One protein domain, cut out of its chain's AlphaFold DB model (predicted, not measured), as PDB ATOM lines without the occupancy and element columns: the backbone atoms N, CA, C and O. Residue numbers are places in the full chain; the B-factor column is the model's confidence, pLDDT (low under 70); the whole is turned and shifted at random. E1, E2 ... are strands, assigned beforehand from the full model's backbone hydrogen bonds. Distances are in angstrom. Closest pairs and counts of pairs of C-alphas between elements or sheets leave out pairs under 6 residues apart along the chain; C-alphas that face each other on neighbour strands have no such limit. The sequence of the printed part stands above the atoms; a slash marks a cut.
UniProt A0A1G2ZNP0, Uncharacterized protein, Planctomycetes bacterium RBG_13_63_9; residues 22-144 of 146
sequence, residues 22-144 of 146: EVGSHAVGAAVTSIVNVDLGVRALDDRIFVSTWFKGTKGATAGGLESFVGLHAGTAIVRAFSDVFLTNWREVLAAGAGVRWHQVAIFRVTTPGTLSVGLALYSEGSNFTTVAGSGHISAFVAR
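What this domain is: This is residues 22 to 144 of the 146 residues of an uncharacterized protein of Planctomycetes bacterium RBG_13_63_9 (UniProt A0A1G2ZNP0). What shape do these strands make? Two twisted sheets, E1 E9 E3 E7 E5 and E2 E8 E4 E6, lie face to face as a sandwich in an elongated body, though their planes are 37 degrees apart. One long hairpin winds over both sheets as a jelly roll of four nested antiparallel pairs: E1 with E9, E2 with E8, E3 with E7, E4 with E6; the short edge strand E5 sits beside E7. What is its make-up and size? The printed part has 123 residues with nine named strands, E1 to E9 along the chain, and no named helix; the class is all strand and both sheets are antiparallel in the orders given. It is compact, with a radius of gyration of the C-alphas of 14.9 A and spans of 46 by 27 by 19 A.

How they stand to each other: How is the larger sheet joined? E3, residues 48 to 59, is an inner strand between E9, residues 129 to 143, and E7, residues 99 to 112; N 50 and O 141 are 2.8 A apart and N 51 and O 106 2.8 A. Edge strand E5, residues 78 to 81, pairs with E7 through N 80 and O 109, 2.8 A. Edge strand E1, residues 22 to 25, has no N and O within hydrogen-bond range of E9, yet C-alphas 22 and 141 face each other at 5.6 A. What makes the other sheet? E8, residues 114 to 124, has E2, residues 36 to 43, and E4, residues 64 to 75, as neighbours, with N 38 and O 118 at 2.8 A and N 69 and O 121 at 2.9 A. E6, residues 89 to 94, pairs with E4 through N 66 and O 92, 2.8 A. How do the sheets face? They have 108 pairs of C-alphas within 10 A, and their strands stand at 18 degrees; the closest C-alphas of E4 and E7 are those of Val 70 and Ala 106, 6.9 A.

Where its parts are: Where do the first and last strands lie? E1 begins at C-alpha 22, (68.728, -24.562, 3.151), and E9 ends at C-alpha 143, (69.244, -35.022, 3.128). Which strands are long? E7 measures 39.3 A, E3 33.8 A, E9 33.3 A, E4 32.2 A and E8 31.5 A from first to last C-alpha. Where does E9 bend? It bends by 89 degrees at residue 133.

The domain as a whole: How far does it reach? The two C-alphas farthest apart, those of Leu 45 and Ala 61, are 45.7 A apart. Is anything missing or long? The printed part has no cut, and no link is long. Where is confidence low? The mean pLDDT of the printed part is 73.0; residues 22 to 36, 71 to 74, 82 to 88, 127 and 131 to 137 are under 70.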
ATOM      1  N   GLU A  22      67.615 -25.458   3.474       43.56
ATOM      2  CA  GLU A  22      68.728 -24.562   3.151       43.56
ATOM      3  C   GLU A  22      69.300 -24.008   4.462       43.56
ATOM      4  O   GLU A  22      68.583 -23.381   5.241       43.56
ATOM      5  N   VAL A  23      70.578 -24.283   4.737       41.22
ATOM      6  CA  VAL A  23      71.191 -23.972   6.042       41.22
ATOM      7  C   VAL A  23      71.969 -22.646   6.025       41.22
ATOM      8  O   VAL A  23      72.252 -22.083   7.077       41.22
ATOM      9  N   GLY A  24      72.266 -22.089   4.844       36.19
ATOM     10  CA  GLY A  24      72.880 -20.766   4.734       36.19
ATOM     11  C   GLY A  24      73.340 -20.394   3.326       36.19
ATOM     12  O   GLY A  24      73.622 -21.262   2.499       36.19
ATOM     13  N   SER A  25      73.450 -19.085   3.085       32.38
ATOM     14  CA  SER A  25      74.044 -18.487   1.888       32.38
ATOM     15  C   SER A  25      74.957 -17.320   2.280       32.38
ATOM     16  O   SER A  25      74.662 -16.538   3.186       32.38
ATOM     17  N   HIS A  26      76.105 -17.209   1.611       38.03
ATOM     18  CA  HIS A  26      77.079 -16.142   1.847       38.03
ATOM     19  C   HIS A  26      77.590 -15.571   0.524       38.03
ATOM     20  O   HIS A  26      77.972 -16.318  -0.377       38.03
ATOM     21  N   ALA A  27      77.613 -14.237   0.434       35.91
ATOM     22  CA  ALA A  27      78.146 -13.486  -0.699       35.91
ATOM     23  C   ALA A  27      79.566 -12.981  -0.390       35.91
ATOM     24  O   ALA A  27      79.806 -12.376   0.655       35.91
ATOM     25  N   VAL A  28      80.514 -13.217  -1.301       37.06
ATOM     26  CA  VAL A  28      81.935 -12.855  -1.116       37.06
ATOM     27  C   VAL A  28      82.199 -11.390  -1.496       37.06
ATOM     28  O   VAL A  28      81.841 -10.952  -2.593       37.06
ATOM     29  N   GLY A  29      82.825 -10.631  -0.583       34.25
ATOM     30  CA  GLY A  29      82.967  -9.167  -0.652       34.25
ATOM     31  C   GLY A  29      84.344  -8.584  -1.029       34.25
ATOM     32  O   GLY A  29      84.401  -7.386  -1.283       34.25
ATOM     33  N   ALA A  30      85.438  -9.356  -1.098       33.34
ATOM     34  CA  ALA A  30      86.758  -8.877  -1.563       33.34
ATOM     35  C   ALA A  30      87.731 -10.040  -1.870       33.34
ATOM     36  O   ALA A  30      87.396 -11.190  -1.597       33.34
ATOM     37  N   ALA A  31      88.903  -9.724  -2.455       37.78
ATOM     38  CA  ALA A  31      89.945 -10.645  -2.942       37.78
ATOM     39  C   ALA A  31      90.102 -11.919  -2.089       37.78
ATOM     40  O   ALA A  31      90.319 -11.847  -0.882       37.78
ATOM     41  N   VAL A  32      89.987 -13.088  -2.725       45.28
ATOM     42  CA  VAL A  32      89.823 -14.354  -2.004       45.28
ATOM     43  C   VAL A  32      91.160 -14.855  -1.472       45.28
ATOM     44  O   VAL A  32      91.882 -15.594  -2.131       45.28
ATOM     45  N   THR A  33      91.442 -14.473  -0.232       39.31
ATOM     46  CA  THR A  33      92.045 -15.351   0.782       39.31
ATOM     47  C   THR A  33      90.973 -16.003   1.670       39.31
ATOM     48  O   THR A  33      91.298 -16.755   2.585       39.31
ATOM     49  N   SER A  34      89.687 -15.717   1.432       44.88
ATOM     50  CA  SER A  34      88.584 -16.105   2.309       44.88
ATOM     51  C   SER A  34      87.997 -17.465   1.949       44.88
ATOM     52  O   SER A  34      87.382 -17.635   0.897       44.88
ATOM     53  N   ILE A  35      88.114 -18.407   2.876       52.91
ATOM     54  CA  ILE A  35      87.318 -19.627   2.861       52.91
ATOM     55  C   ILE A  35      85.885 -19.244   3.255       52.91
ATOM     56  O   ILE A  35      85.681 -18.618   4.295       52.91
ATOM     57  N   VAL A  36      84.900 -19.567   2.415       63.28
ATOM     58  CA  VAL A  36      83.483 -19.340   2.746       63.28
ATOM     59  C   VAL A  36      82.920 -20.622   3.313       63.28
ATOM     60  O   VAL A  36      82.916 -21.633   2.614       63.28
ATOM     61  N   ASN A  37      82.431 -20.559   4.547       70.31
ATOM     62  CA  ASN A  37      81.922 -21.716   5.269       70.31
ATOM     63  C   ASN A  37      80.406 -21.685   5.374       70.31
ATOM     64  O   ASN A  37      79.824 -20.636   5.627       70.31
ATOM     65  N   VAL A  38      79.789 -22.854   5.260       72.06
ATOM     66  CA  VAL A  38      78.402 -23.091   5.650       72.06
ATOM     67  C   VAL A  38      78.423 -24.059   6.821       72.06
ATOM     68  O   VAL A  38      78.877 -25.199   6.680       72.06
ATOM     69  N   ASP A  39      77.962 -23.596   7.980       82.38
ATOM     70  CA  ASP A  39      77.754 -24.465   9.134       82.38
ATOM     71  C   ASP A  39      76.502 -25.318   8.908       82.38
ATOM     72  O   ASP A  39      75.417 -24.799   8.661       82.38
ATOM     73  N   LEU A  40      76.663 -26.638   8.956       81.88
ATOM     74  CA  LEU A  40      75.580 -27.609   8.811       81.88
ATOM     75  C   LEU A  40      75.086 -28.104  10.173       81.88
ATOM     76  O   LEU A  40      74.124 -28.872  10.229       81.88
ATOM     77  N   GLY A  41      75.724 -27.688  11.269       86.25
ATOM     78  CA  GLY A  41      75.412 -28.131  12.618       86.25
ATOM     79  C   GLY A  41      75.732 -29.610  12.840       86.25
ATOM     80  O   GLY A  41      76.644 -30.179  12.238       86.25
ATOM     81  N   VAL A  42      74.985 -30.250  13.744       88.31
ATOM     82  CA  VAL A  42      75.168 -31.675  14.071       88.31
ATOM     83  C   VAL A  42      74.577 -32.544  12.969       88.31
ATOM     84  O   VAL A  42      73.396 -32.405  12.644       88.31
ATOM     85  N   ARG A  43      75.383 -33.439  12.398       90.50
ATOM     86  CA  ARG A  43      75.000 -34.411  11.369       90.50
ATOM     87  C   ARG A  43      75.022 -35.832  11.911       90.50
ATOM     88  O   ARG A  43      75.902 -36.201  12.692       90.50
ATOM     89  N   ALA A  44      74.032 -36.607  11.491       89.00
ATOM     90  CA  ALA A  44      73.888 -38.010  11.829       89.00
ATOM     91  C   ALA A  44      74.689 -38.892  10.865       89.00
ATOM     92  O   ALA A  44      75.136 -38.452   9.805       89.00
ATOM     93  N   LEU A  45      74.870 -40.157  11.249       90.25
ATOM     94  CA  LEU A  45      75.414 -41.167  10.351       90.25
ATOM     95  C   LEU A  45      74.525 -41.242   9.102       90.25
ATOM     96  O   LEU A  45      73.305 -41.194   9.211       90.25
ATOM     97  N   ASP A  46      75.148 -41.361   7.935       86.50
ATOM     98  CA  ASP A  46      74.491 -41.517   6.634       86.50
ATOM     99  C   ASP A  46      73.735 -40.305   6.089       86.50
ATOM    100  O   ASP A  46      73.217 -40.377   4.968       86.50
ATOM    101  N   ASP A  47      73.776 -39.166   6.786       86.81
ATOM    102  CA  ASP A  47      73.381 -37.883   6.207       86.81
ATOM    103  C   ASP A  47      74.139 -37.646   4.891       86.81
ATOM    104  O   ASP A  47      75.362 -37.813   4.796       86.81
ATOM    105  N   ARG A  48      73.396 -37.256   3.855       86.25
ATOM    106  CA  ARG A  48      73.917 -36.907   2.533       86.25
ATOM    107  C   ARG A  48      73.944 -35.401   2.397       86.25
ATOM    108  O   ARG A  48      72.932 -34.736   2.593       86.25
ATOM    109  N   ILE A  49      75.096 -34.869   2.036       83.62
ATOM    110  CA  ILE A  49      75.327 -33.434   1.948       83.62
ATOM    111  C   ILE A  49      75.605 -33.101   0.495       83.62
ATOM    112  O   ILE A  49      76.551 -33.619  -0.092       83.62
ATOM    113  N   PHE A  50      74.790 -32.225  -0.071       83.75
ATOM    114  CA  PHE A  50      74.951 -31.697  -1.414       83.75
ATOM    115  C   PHE A  50      75.474 -30.277  -1.295       83.75
ATOM    116  O   PHE A  50      74.807 -29.425  -0.713       83.75
ATOM    117  N   VAL A  51      76.657 -30.016  -1.839       79.62
ATOM    118  CA  VAL A  51      77.265 -28.686  -1.845       79.62
ATOM    119  C   VAL A  51      77.348 -28.196  -3.276       79.62
ATOM    120  O   VAL A  51      77.828 -28.909  -4.156       79.62
ATOM    121  N   SER A  52      76.896 -26.970  -3.511       78.62
ATOM    122  CA  SER A  52      77.052 -26.280  -4.783       78.62
ATOM    123  C   SER A  52      77.764 -24.961  -4.556       78.62
ATOM    124  O   SER A  52      77.410 -24.202  -3.657       78.62
ATOM    125  N   THR A  53      78.770 -24.686  -5.374       76.19
ATOM    126  CA  THR A  53      79.540 -23.448  -5.296       76.19
ATOM    127  C   THR A  53      79.658 -22.827  -6.668       76.19
ATOM    128  O   THR A  53      79.858 -23.535  -7.652       76.19
ATOM    129  N   TRP A  54      79.552 -21.506  -6.746       75.69
ATOM    130  CA  TRP A  54      79.906 -20.776  -7.954       75.69
ATOM    131  C   TRP A  54      80.751 -19.568  -7.604       75.69
ATOM    132  O   TRP A  54      80.569 -18.952  -6.553       75.69
ATOM    133  N   PHE A  55      81.672 -19.223  -8.495       75.19
ATOM    134  CA  PHE A  55      82.401 -17.971  -8.399       75.19
ATOM    135  C   PHE A  55      82.735 -17.402  -9.773       75.19
ATOM    136  O   PHE A  55      82.816 -18.111 -10.780       75.19
ATOM    137  N   LYS A  56      82.956 -16.092  -9.811       77.75
ATOM    138  CA  LYS A  56      83.513 -15.383 -10.955       77.75
ATOM    139  C   LYS A  56      84.664 -14.507 -10.488       77.75
ATOM    140  O   LYS A  56      84.586 -13.831  -9.467       77.75
ATOM    141  N   GLY A  57      85.724 -14.464 -11.274       77.19
ATOM    142  CA  GLY A  57      86.845 -13.587 -10.979       77.19
ATOM    143  C   GLY A  57      87.834 -13.499 -12.117       77.19
ATOM    144  O   GLY A  57      87.569 -13.969 -13.226       77.19
ATOM    145  N   THR A  58      88.965 -12.879 -11.825       82.38
ATOM    146  CA  THR A  58      90.016 -12.603 -12.794       82.38
ATOM    147  C   THR A  58      91.371 -12.969 -12.209       82.38
ATOM    148  O   THR A  58      91.673 -12.643 -11.054       82.38
ATOM    149  N   LYS A  59      92.191 -13.654 -13.010       82.62
ATOM    150  CA  LYS A  59      93.584 -13.954 -12.677       82.62
ATOM    151  C   LYS A  59      94.392 -12.659 -12.619       82.62
ATOM    152  O   LYS A  59      94.201 -11.768 -13.444       82.62
ATOM    153  N   GLY A  60      95.295 -12.566 -11.650       76.69
ATOM    154  CA  GLY A  60      96.201 -11.435 -11.502       76.69
ATOM    155  C   GLY A  60      97.235 -11.315 -12.626       76.69
ATOM    156  O   GLY A  60      97.088 -11.858 -13.722       76.69
ATOM    157  N   ALA A  61      98.301 -10.571 -12.339       80.44
ATOM    158  CA  ALA A  61      99.312 -10.179 -13.320       80.44
ATOM    159  C   ALA A  61     100.205 -11.331 -13.823       80.44
ATOM    160  O   ALA A  61     100.881 -11.174 -14.837       80.44
ATOM    161  N   THR A  62     100.195 -12.485 -13.152       78.69
ATOM    162  CA  THR A  62     101.044 -13.637 -13.486       78.69
ATOM    163  C   THR A  62     100.174 -14.844 -13.808       78.69
ATOM    164  O   THR A  62      99.326 -15.228 -12.995       78.69
ATOM    165  N   ALA A  63     100.399 -15.451 -14.977       84.81
ATOM    166  CA  ALA A  63      99.768 -16.711 -15.361       84.81
ATOM    167  C   ALA A  63     100.144 -17.838 -14.382       84.81
ATOM    168  O   ALA A  63     101.228 -17.828 -13.799       84.81
ATOM    169  N   GLY A  64      99.258 -18.812 -14.197       79.06
ATOM    170  CA  GLY A  64      99.500 -19.933 -13.288       79.06
ATOM    171  C   GLY A  64      98.226 -20.678 -12.918       79.06
ATOM    172  O   GLY A  64      97.133 -20.296 -13.341       79.06
ATOM    173  N   GLY A  65      98.366 -21.725 -12.105       77.00
ATOM    174  CA  GLY A  65      97.238 -22.517 -11.632       77.00
ATOM    175  C   GLY A  65      96.217 -21.695 -10.843       77.00
ATOM    176  O   GLY A  65      96.579 -20.801 -10.070       77.00
ATOM    177  N   LEU A  66      94.943 -22.003 -11.049       78.62
ATOM    178  CA  LEU A  66      93.856 -21.747 -10.116       78.62
ATOM    179  C   LEU A  66      93.297 -23.105  -9.709       78.62
ATOM    180  O   LEU A  66      92.927 -23.895 -10.574       78.62
ATOM    181  N   GLU A  67      93.258 -23.361  -8.410       78.31
ATOM    182  CA  GLU A  67      92.696 -24.572  -7.831       78.31
ATOM    183  C   GLU A  67      91.514 -24.212  -6.928       78.31
ATOM    184  O   GLU A  67      91.597 -23.277  -6.129       78.31
ATOM    185  N   SER A  68      90.404 -24.935  -7.064       76.56
ATOM    186  CA  SER A  68      89.241 -24.824  -6.185       76.56
ATOM    187  C   SER A  68      89.000 -26.133  -5.461       76.56
ATOM    188  O   SER A  68      89.069 -27.198  -6.068       76.56
ATOM    189  N   PHE A  69      88.684 -26.051  -4.172       75.06
ATOM    190  CA  PHE A  69      88.380 -27.202  -3.337       75.06
ATOM    191  C   PHE A  69      87.097 -26.977  -2.540       75.06
ATOM    192  O   PHE A  69      86.937 -25.950  -1.880       75.06
ATOM    193  N   VAL A  70      86.206 -27.966  -2.571       75.25
ATOM    194  CA  VAL A  70      85.070 -28.077  -1.658       75.25
ATOM    195  C   VAL A  70      85.372 -29.204  -0.688       75.25
ATOM    196  O   VAL A  70      85.441 -30.370  -1.083       75.25
ATOM    197  N   GLY A  71      85.500 -28.877   0.593       67.75
ATOM    198  CA  GLY A  71      85.656 -29.912   1.603       67.75
ATOM    199  C   GLY A  71      85.430 -29.456   3.030       67.75
ATOM    200  O   GLY A  71      84.942 -28.356   3.295       67.75
ATOM    201  N   LEU A  72      85.734 -30.382   3.939       66.31
ATOM    202  CA  LEU A  72      85.601 -30.213   5.381       66.31
ATOM    203  C   LEU A  72      86.410 -29.002   5.828       66.31
ATOM    204  O   LEU A  72      87.626 -28.978   5.649       66.31
ATOM    205  N   HIS A  73      85.739 -28.020   6.417       65.94
ATOM    206  CA  HIS A  73      86.431 -26.858   6.950       65.94
ATOM    207  C   HIS A  73      86.610 -26.936   8.466       65.94
ATOM    208  O   HIS A  73      87.667 -26.581   8.977       65.94
ATOM    209  N   ALA A  74      85.595 -27.423   9.189       67.94
ATOM    210  CA  ALA A  74      85.632 -27.554  10.642       67.94
ATOM    211  C   ALA A  74      84.587 -28.567  11.142       67.94
ATOM    212  O   ALA A  74      83.554 -28.765  10.498       67.94
ATOM    213  N   GLY A  75      84.838 -29.178  12.303       78.88
ATOM    214  CA  GLY A  75      83.882 -30.047  12.997       78.88
ATOM    215  C   GLY A  75      84.451 -31.397  13.436       78.88
ATOM    216  O   GLY A  75      85.634 -31.682  13.253       78.88
ATOM    217  N   THR A  76      83.594 -32.216  14.049       88.44
ATOM    218  CA  THR A  76      83.917 -33.582  14.502       88.44
ATOM    219  C   THR A  76      83.336 -34.674  13.605       88.44
ATOM    220  O   THR A  76      83.727 -35.834  13.735       88.44
ATOM    221  N   ALA A  77      82.421 -34.329  12.694       87.38
ATOM    222  CA  ALA A  77      81.880 -35.280  11.733       87.38
ATOM    223  C   ALA A  77      82.930 -35.653  10.677       87.38
ATOM    224  O   ALA A  77      83.657 -34.798  10.168       87.38
ATOM    225  N   ILE A  78      82.950 -36.927  10.285       86.56
ATOM    226  CA  ILE A  78      83.771 -37.417   9.170       86.56
ATOM    227  C   ILE A  78      82.850 -37.663   7.986       86.56
ATOM    228  O   ILE A  78      81.825 -38.334   8.129       86.56
ATOM    229  N   VAL A  79      83.228 -37.159   6.811       84.38
ATOM    230  CA  VAL A  79      82.492 -37.386   5.565       84.38
ATOM    231  C   VAL A  79      83.363 -38.073   4.524       84.38
ATOM    232  O   VAL A  79      84.585 -37.941   4.524       84.38
ATOM    233  N   ARG A  80      82.721 -38.785   3.601       82.38
ATOM    234  CA  ARG A  80      83.347 -39.326   2.393       82.38
ATOM    235  C   ARG A  80      82.644 -38.779   1.164       82.38
ATOM    236  O   ARG A  80      81.418 -38.679   1.160       82.38
ATOM    237  N   ALA A  81      83.409 -38.442   0.130       74.56
ATOM    238  CA  ALA A  81      82.841 -38.101  -1.168       74.56
ATOM    239  C   ALA A  81      82.054 -39.304  -1.711       74.56
ATOM    240  O   ALA A  81      82.499 -40.447  -1.605       74.56
ATOM    241  N   PHE A  82      80.859 -39.051  -2.240       65.44
ATOM    242  CA  PHE A  82      79.983 -40.101  -2.761       65.44
ATOM    243  C   PHE A  82      80.414 -40.567  -4.162       65.44
ATOM    244  O   PHE A  82      80.098 -41.685  -4.560       65.44
ATOM    245  N   SER A  83      81.133 -39.726  -4.914       61.00
ATOM    246  CA  SER A  83      81.674 -40.055  -6.235       61.00
ATOM    247  C   SER A  83      82.787 -39.085  -6.636       61.00
ATOM    248  O   SER A  83      82.673 -37.888  -6.384       61.00
ATOM    249  N   ASP A  84      83.798 -39.603  -7.336       51.19
ATOM    250  CA  ASP A  84      84.903 -38.831  -7.928       51.19
ATOM    251  C   ASP A  84      84.464 -37.978  -9.137       51.19
ATOM    252  O   ASP A  84      85.193 -37.094  -9.579       51.19
ATOM    253  N   VAL A  85      83.262 -38.227  -9.683       46.53
ATOM    254  CA  VAL A  85      82.698 -37.475 -10.823       46.53
ATOM    255  C   VAL A  85      82.221 -36.084 -10.388       46.53
ATOM    256  O   VAL A  85      82.227 -35.141 -11.178       46.53
ATOM    257  N   PHE A  86      81.842 -35.933  -9.117       54.78
ATOM    258  CA  PHE A  86      81.533 -34.643  -8.508       54.78
ATOM    259  C   PHE A  86      82.819 -34.097  -7.899       54.78
ATOM    260  O   PHE A  86      83.104 -34.326  -6.724       54.78
ATOM    261  N   LEU A  87      83.620 -33.450  -8.753       58.62
ATOM    262  CA  LEU A  87      84.932 -32.902  -8.420       58.62
ATOM    263  C   LEU A  87      84.873 -32.198  -7.059       58.62
ATOM    264  O   LEU A  87      84.177 -31.197  -6.903       58.62
ATOM    265  N   THR A  88      85.595 -32.719  -6.067       61.91
ATOM    266  CA  THR A  88      85.874 -32.013  -4.806       61.91
ATOM    267  C   THR A  88      87.016 -31.027  -4.995       61.91
ATOM    268  O   THR A  88      87.105 -30.052  -4.257       61.91
ATOM    269  N   ASN A  89      87.827 -31.224  -6.032       71.19
ATOM    270  CA  ASN A  89      88.928 -30.376  -6.437       71.19
ATOM    271  C   ASN A  89      88.922 -30.147  -7.955       71.19
ATOM    272  O   ASN A  89      88.675 -31.061  -8.738       71.19
ATOM    273  N   TRP A  90      89.236 -28.934  -8.383       77.62
ATOM    274  CA  TRP A  90      89.455 -28.606  -9.788       77.62
ATOM    275  C   TRP A  90      90.684 -27.723  -9.927       77.62
ATOM    276  O   TRP A  90      90.911 -26.872  -9.075       77.62
ATOM    277  N   ARG A  91      91.456 -27.906 -11.005       81.44
ATOM    278  CA  ARG A  91      92.630 -27.088 -11.314       81.44
ATOM    279  C   ARG A  91      92.700 -26.766 -12.802       81.44
ATOM    280  O   ARG A  91      92.637 -27.670 -13.631       81.44
ATOM    281  N   GLU A  92      92.938 -25.501 -13.127       84.31
ATOM    282  CA  GLU A  92      93.233 -25.040 -14.489       84.31
ATOM    283  C   GLU A  92      94.383 -24.033 -14.483       84.31
ATOM    284  O   GLU A  92      94.570 -23.277 -13.530       84.31
ATOM    285  N   VAL A  93      95.174 -24.022 -15.556       88.12
ATOM    286  CA  VAL A  93      96.202 -23.002 -15.772       88.12
ATOM    287  C   VAL A  93      95.573 -21.823 -16.501       88.12
ATOM    288  O   VAL A  93      95.119 -21.956 -17.634       88.12
ATOM    289  N   LEU A  94      95.584 -20.655 -15.864       86.69
ATOM    290  CA  LEU A  94      94.994 -19.438 -16.408       86.69
ATOM    291  C   LEU A  94      96.078 -18.463 -16.861       86.69
ATOM    292  O   LEU A  94      97.082 -18.269 -16.171       86.69
ATOM    293  N   ALA A  95      95.842 -17.800 -17.992       93.19
ATOM    294  CA  ALA A  95      96.653 -16.665 -18.417       93.19
ATOM    295  C   ALA A  95      96.468 -15.464 -17.469       93.19
ATOM    296  O   ALA A  95      95.442 -15.331 -16.799       93.19
ATOM    297  N   ALA A  96      97.453 -14.565 -17.433       88.12
ATOM    298  CA  ALA A  96      97.339 -13.312 -16.692       88.12
ATOM    299  C   ALA A  96      96.132 -12.496 -17.186       88.12
ATOM    300  O   ALA A  96      95.893 -12.401 -18.390       88.12
ATOM    301  N   GLY A  97      95.351 -11.931 -16.264       85.19
ATOM    302  CA  GLY A  97      94.140 -11.171 -16.595       85.19
ATOM    303  C   GLY A  97      92.963 -12.003 -17.125       85.19
ATOM    304  O   GLY A  97      91.918 -11.430 -17.436       85.19
ATOM    305  N   ALA A  98      93.082 -13.333 -17.226       88.69
ATOM    306  CA  ALA A  98      91.993 -14.176 -17.708       88.69
ATOM    307  C   ALA A  98      90.810 -14.160 -16.730       88.69
ATOM    308  O   ALA A  98      90.971 -14.350 -15.522       88.69
ATOM    309  N   GLY A  99      89.610 -13.937 -17.266       86.06
ATOM    310  CA  GLY A  99      88.363 -14.046 -16.520       86.06
ATOM    311  C   GLY A  99      87.891 -15.493 -16.455       86.06
ATOM    312  O   GLY A  99      87.865 -16.179 -17.472       86.06
ATOM    313  N   VAL A 100      87.458 -15.931 -15.278       82.94
ATOM    314  CA  VAL A 100      86.905 -17.268 -15.056       82.94
ATOM    315  C   VAL A 100      85.522 -17.160 -14.442       82.94
ATOM    316  O   VAL A 100      85.264 -16.311 -13.584       82.94
ATOM    317  N   ARG A 101      84.626 -18.029 -14.904       81.38
ATOM    318  CA  ARG A 101      83.366 -18.353 -14.241       81.38
ATOM    319  C   ARG A 101      83.389 -19.840 -13.974       81.38
ATOM    320  O   ARG A 101      83.652 -20.611 -14.891       81.38
ATOM    321  N   TRP A 102      83.108 -20.212 -12.742       76.94
ATOM    322  CA  TRP A 102      83.202 -21.592 -12.317       76.94
ATOM    323  C   TRP A 102      81.983 -21.995 -11.504       76.94
ATOM    324  O   TRP A 102      81.419 -21.183 -10.767       76.94
ATOM    325  N   HIS A 103      81.597 -23.259 -11.649       77.19
ATOM    326  CA  HIS A 103      80.545 -23.907 -10.883       77.19
ATOM    327  C   HIS A 103      81.006 -25.317 -10.528       77.19
ATOM    328  O   HIS A 103      81.429 -26.070 -11.400       77.19
ATOM    329  N   GLN A 104      80.934 -25.660  -9.248       77.25
ATOM    330  CA  GLN A 104      81.333 -26.961  -8.730       77.25
ATOM    331  C   GLN A 104      80.219 -27.525  -7.860       77.25
ATOM    332  O   GLN A 104      79.564 -26.801  -7.103       77.25
ATOM    333  N   VAL A 105      80.022 -28.833  -7.964       78.06
ATOM    334  CA  VAL A 105      79.081 -29.584  -7.140       78.06
ATOM    335  C   VAL A 105      79.841 -30.730  -6.496       78.06
ATOM    336  O   VAL A 105      80.589 -31.424  -7.177       78.06
ATOM    337  N   ALA A 106      79.629 -30.921  -5.200       78.44
ATOM    338  CA  ALA A 106      80.178 -32.028  -4.433       78.44
ATOM    339  C   ALA A 106      79.061 -32.706  -3.638       78.44
ATOM    340  O   ALA A 106      78.137 -32.049  -3.150       78.44
ATOM    341  N   ILE A 107      79.150 -34.027  -3.501       81.81
ATOM    342  CA  ILE A 107      78.214 -34.815  -2.698       81.81
ATOM    343  C   ILE A 107      79.019 -35.616  -1.688       81.81
ATOM    344  O   ILE A 107      79.924 -36.365  -2.060       81.81
ATOM    345  N   PHE A 108      78.659 -35.493  -0.417       83.56
ATOM    346  CA  PHE A 108      79.293 -36.205   0.681       83.56
ATOM    347  C   PHE A 108      78.288 -37.092   1.413       83.56
ATOM    348  O   PHE A 108      77.102 -36.778   1.486       83.56
ATOM    349  N   ARG A 109      78.776 -38.181   2.002       86.94
ATOM    350  CA  ARG A 109      78.063 -38.987   2.998       86.94
ATOM    351  C   ARG A 109      78.786 -38.874   4.329       86.94
ATOM    352  O   ARG A 109      80.002 -39.055   4.375       86.94
ATOM    353  N   VAL A 110      78.051 -38.628   5.405       87.19
ATOM    354  CA  VAL A 110      78.591 -38.646   6.765       87.19
ATOM    355  C   VAL A 110      78.845 -40.090   7.188       87.19
ATOM    356  O   VAL A 110      77.931 -40.907   7.232       87.19
ATOM    357  N   THR A 111      80.098 -40.415   7.493       89.94
ATOM    358  CA  THR A 111      80.521 -41.738   7.977       89.94
ATOM    359  C   THR A 111      80.771 -41.770   9.479       89.94
ATOM    360  O   THR A 111      80.917 -42.841  10.061       89.94
ATOM    361  N   THR A 112      80.841 -40.607  10.123       92.00
ATOM    362  CA  THR A 112      80.926 -40.485  11.582       92.00
ATOM    363  C   THR A 112      80.113 -39.268  12.018       92.00
ATOM    364  O   THR A 112      80.393 -38.183  11.505       92.00
ATOM    365  N   PRO A 113      79.117 -39.425  12.914       91.75
ATOM    366  CA  PRO A 113      78.304 -38.311  13.399       91.75
ATOM    367  C   PRO A 113      79.137 -37.241  14.107       91.75
ATOM    368  O   PRO A 113      80.154 -37.548  14.727       91.75
ATOM    369  N   GLY A 114      78.671 -35.997  14.076       90.94
ATOM    370  CA  GLY A 114      79.347 -34.887  14.743       90.94
ATOM    371  C   GLY A 114      78.901 -33.531  14.220       90.94
ATOM    372  O   GLY A 114      77.952 -33.444  13.446       90.94
ATOM    373  N   THR A 115      79.580 -32.465  14.630       90.88
ATOM    374  CA  THR A 115      79.386 -31.144  14.015       90.88
ATOM    375  C   THR A 115      80.086 -31.077  12.668       90.88
ATOM    376  O   THR A 115      81.118 -31.725  12.477       90.88
ATOM    377  N   LEU A 116      79.538 -30.300  11.736       86.69
ATOM    378  CA  LEU A 116      80.106 -30.170  10.406       86.69
ATOM    379  C   LEU A 116      79.926 -28.773   9.823       86.69
ATOM    380  O   LEU A 116      78.806 -28.292   9.703       86.69
ATOM    381  N   SER A 117      81.016 -28.199   9.326       84.75
ATOM    382  CA  SER A 117      80.992 -27.071   8.400       84.75
ATOM    383  C   SER A 117      81.724 -27.429   7.108       84.75
ATOM    384  O   SER A 117      82.817 -28.007   7.125       84.75
ATOM    385  N   VAL A 118      81.124 -27.069   5.978       79.81
ATOM    386  CA  VAL A 118      81.714 -27.244   4.642       79.81
ATOM    387  C   VAL A 118      82.165 -25.898   4.108       79.81
ATOM    388  O   VAL A 118      81.494 -24.896   4.346       79.81
ATOM    389  N   GLY A 119      83.286 -25.870   3.388       74.00
ATOM    390  CA  GLY A 119      83.821 -24.627   2.850       74.00
ATOM    391  C   GLY A 119      84.302 -24.731   1.412       74.00
ATOM    392  O   GLY A 119      84.704 -25.802   0.952       74.00
ATOM    393  N   LEU A 120      84.267 -23.592   0.718       74.19
ATOM    394  CA  LEU A 120      84.968 -23.387  -0.549       74.19
ATOM    395  C   LEU A 120      86.322 -22.738  -0.268       74.19
ATOM    396  O   LEU A 120      86.373 -21.621   0.251       74.19
ATOM    397  N   ALA A 121      87.398 -23.403  -0.671       72.62
ATOM    398  CA  ALA A 121      88.743 -22.848  -0.692       72.62
ATOM    399  C   ALA A 121      89.197 -22.625  -2.140       72.62
ATOM    400  O   ALA A 121      88.953 -23.461  -3.009       72.62
ATOM    401  N   LEU A 122      89.871 -21.502  -2.388       73.25
ATOM    402  CA  LEU A 122      90.511 -21.192  -3.664       73.25
ATOM    403  C   LEU A 122      92.000 -20.951  -3.428       73.25
ATOM    404  O   LEU A 122      92.375 -20.207  -2.523       73.25
ATOM    405  N   TYR A 123      92.836 -21.548  -4.267       74.12
ATOM    406  CA  TYR A 123      94.277 -21.348  -4.277       74.12
ATOM    407  C   TYR A 123      94.721 -20.856  -5.653       74.12
ATOM    408  O   TYR A 123      94.280 -21.364  -6.681       74.12
ATOM    409  N   SER A 124      95.592 -19.848  -5.690       72.38
ATOM    410  CA  SER A 124      96.049 -19.227  -6.934       72.38
ATOM    411  C   SER A 124      97.566 -19.103  -6.943       72.38
ATOM    412  O   SER A 124      98.147 -18.427  -6.098       72.38
ATOM    413  N   GLU A 125      98.211 -19.724  -7.928       76.31
ATOM    414  CA  GLU A 125      99.668 -19.705  -8.083       76.31
ATOM    415  C   GLU A 125     100.150 -18.436  -8.796       76.31
ATOM    416  O   GLU A 125      99.494 -17.933  -9.713       76.31
ATOM    417  N   GLY A 126     101.328 -17.939  -8.419       70.19
ATOM    418  CA  GLY A 126     102.042 -16.851  -9.100       70.19
ATOM    419  C   GLY A 126     101.483 -15.444  -8.857       70.19
ATOM    420  O   GLY A 126     102.252 -14.505  -8.679       70.19
ATOM    421  N   SER A 127     100.162 -15.275  -8.836       67.06
ATOM    422  CA  SER A 127      99.504 -14.018  -8.467       67.06
ATOM    423  C   SER A 127      98.093 -14.257  -7.931       67.06
ATOM    424  O   SER A 127      97.503 -15.318  -8.149       67.06
ATOM    425  N   ASN A 128      97.545 -13.262  -7.232       71.88
ATOM    426  CA  ASN A 128      96.216 -13.347  -6.629       71.88
ATOM    427  C   ASN A 128      95.118 -13.561  -7.681       71.88
ATOM    428  O   ASN A 128      95.187 -13.033  -8.792       71.88
ATOM    429  N   PHE A 129      94.069 -14.285  -7.297       73.50
ATOM    430  CA  PHE A 129      92.806 -14.318  -8.028       73.50
ATOM    431  C   PHE A 129      91.820 -13.371  -7.347       73.50
ATOM    432  O   PHE A 129      91.611 -13.440  -6.135       73.50
ATOM    433  N   THR A 130      91.220 -12.470  -8.118       70.75
ATOM    434  CA  THR A 130      90.275 -11.487  -7.575       70.75
ATOM    435  C   THR A 130      88.867 -11.868  -7.997       70.75
ATOM    436  O   THR A 130      88.549 -11.824  -9.184       70.75
ATOM    437  N   THR A 131      88.011 -12.237  -7.042       67.81
ATOM    438  CA  THR A 131      86.580 -12.418  -7.309       67.81
ATOM    439  C   THR A 131      85.901 -11.073  -7.498       67.81
ATOM    440  O   THR A 131      86.211 -10.112  -6.792       67.81
ATOM    441  N   VAL A 132      84.936 -11.000  -8.414       63.75
ATOM    442  CA  VAL A 132      84.108  -9.792  -8.539       63.75
ATOM    443  C   VAL A 132      83.231  -9.683  -7.283       63.75
ATOM    444  O   VAL A 132      82.757 -10.700  -6.768       63.75
ATOM    445  N   ALA A 133      83.025  -8.474  -6.764       55.53
ATOM    446  CA  ALA A 133      82.158  -8.268  -5.605       55.53
ATOM    447  C   ALA A 133      80.764  -8.876  -5.851       55.53
ATOM    448  O   ALA A 133      80.183  -8.687  -6.922       55.53
ATOM    449  N   GLY A 134      80.257  -9.650  -4.885       54.66
ATOM    450  CA  GLY A 134      78.957 -10.323  -4.990       54.66
ATOM    451  C   GLY A 134      78.922 -11.502  -5.968       54.66
ATOM    452  O   GLY A 134      77.846 -12.006  -6.275       54.66
ATOM    453  N   SER A 135      80.074 -11.950  -6.473       59.28
ATOM    454  CA  SER A 135      80.149 -13.001  -7.492       59.28
ATOM    455  C   SER A 135      80.716 -14.328  -6.983       59.28
ATOM    456  O   SER A 135      81.426 -15.027  -7.698       59.28
ATOM    457  N   GLY A 136      80.401 -14.670  -5.738       62.62
ATOM    458  CA  GLY A 136      80.748 -15.943  -5.120       62.62
ATOM    459  C   GLY A 136      79.607 -16.415  -4.234       62.62
ATOM    460  O   GLY A 136      79.003 -15.599  -3.538       62.62
ATOM    461  N   HIS A 137      79.318 -17.708  -4.276       66.19
ATOM    462  CA  HIS A 137      78.241 -18.325  -3.515       66.19
ATOM    463  C   HIS A 137      78.585 -19.771  -3.189       66.19
ATOM    464  O   HIS A 137      79.134 -20.500  -4.021       66.19
ATOM    465  N   ILE A 138      78.185 -20.186  -1.997       70.81
ATOM    466  CA  ILE A 138      78.152 -21.575  -1.565       70.81
ATOM    467  C   ILE A 138      76.760 -21.851  -1.008       70.81
ATOM    468  O   ILE A 138      76.237 -21.072  -0.214       70.81
ATOM    469  N   SER A 139      76.177 -22.965  -1.430       72.44
ATOM    470  CA  SER A 139      74.981 -23.544  -0.832       72.44
ATOM    471  C   SER A 139      75.281 -24.960  -0.416       72.44
ATOM    472  O   SER A 139      75.960 -25.697  -1.133       72.44
ATOM    473  N   ALA A 140      74.709 -25.355   0.712       74.81
ATOM    474  CA  ALA A 140      74.728 -26.727   1.161       74.81
ATOM    475  C   ALA A 140      73.319 -27.164   1.559       74.81
ATOM    476  O   ALA A 140      72.599 -26.447   2.253       74.81
ATOM    477  N   PHE A 141      72.955 -28.362   1.121       79.62
ATOM    478  CA  PHE A 141      71.706 -29.033   1.445       79.62
ATOM    479  C   PHE A 141      72.032 -30.354   2.119       79.62
ATOM    480  O   PHE A 141      72.954 -31.057   1.702       79.62
ATOM    481  N   VAL A 142      71.264 -30.710   3.143       80.00
ATOM    482  CA  VAL A 142      71.421 -31.991   3.831       80.00
ATOM    483  C   VAL A 142      70.146 -32.800   3.674       80.00
ATOM    484  O   VAL A 142      69.071 -32.343   4.044       80.00
ATOM    485  N   ALA A 143      70.280 -34.005   3.132       82.19
ATOM    486  CA  ALA A 143      69.244 -35.022   3.128       82.19
ATOM    487  C   ALA A 143      69.594 -36.062   4.193       82.19
ATOM    488  O   ALA A 143      70.679 -36.647   4.152       82.19
ATOM    489  N   ARG A 144      68.695 -36.286   5.154       78.69
ATOM    490  CA  ARG A 144      68.970 -37.213   6.253       78.69
ATOM    491  C   ARG A 144      69.108 -38.653   5.766       78.69
ATOM    492  O   ARG A 144      68.329 -39.106   4.924       78.69
TER     493      ARG A 144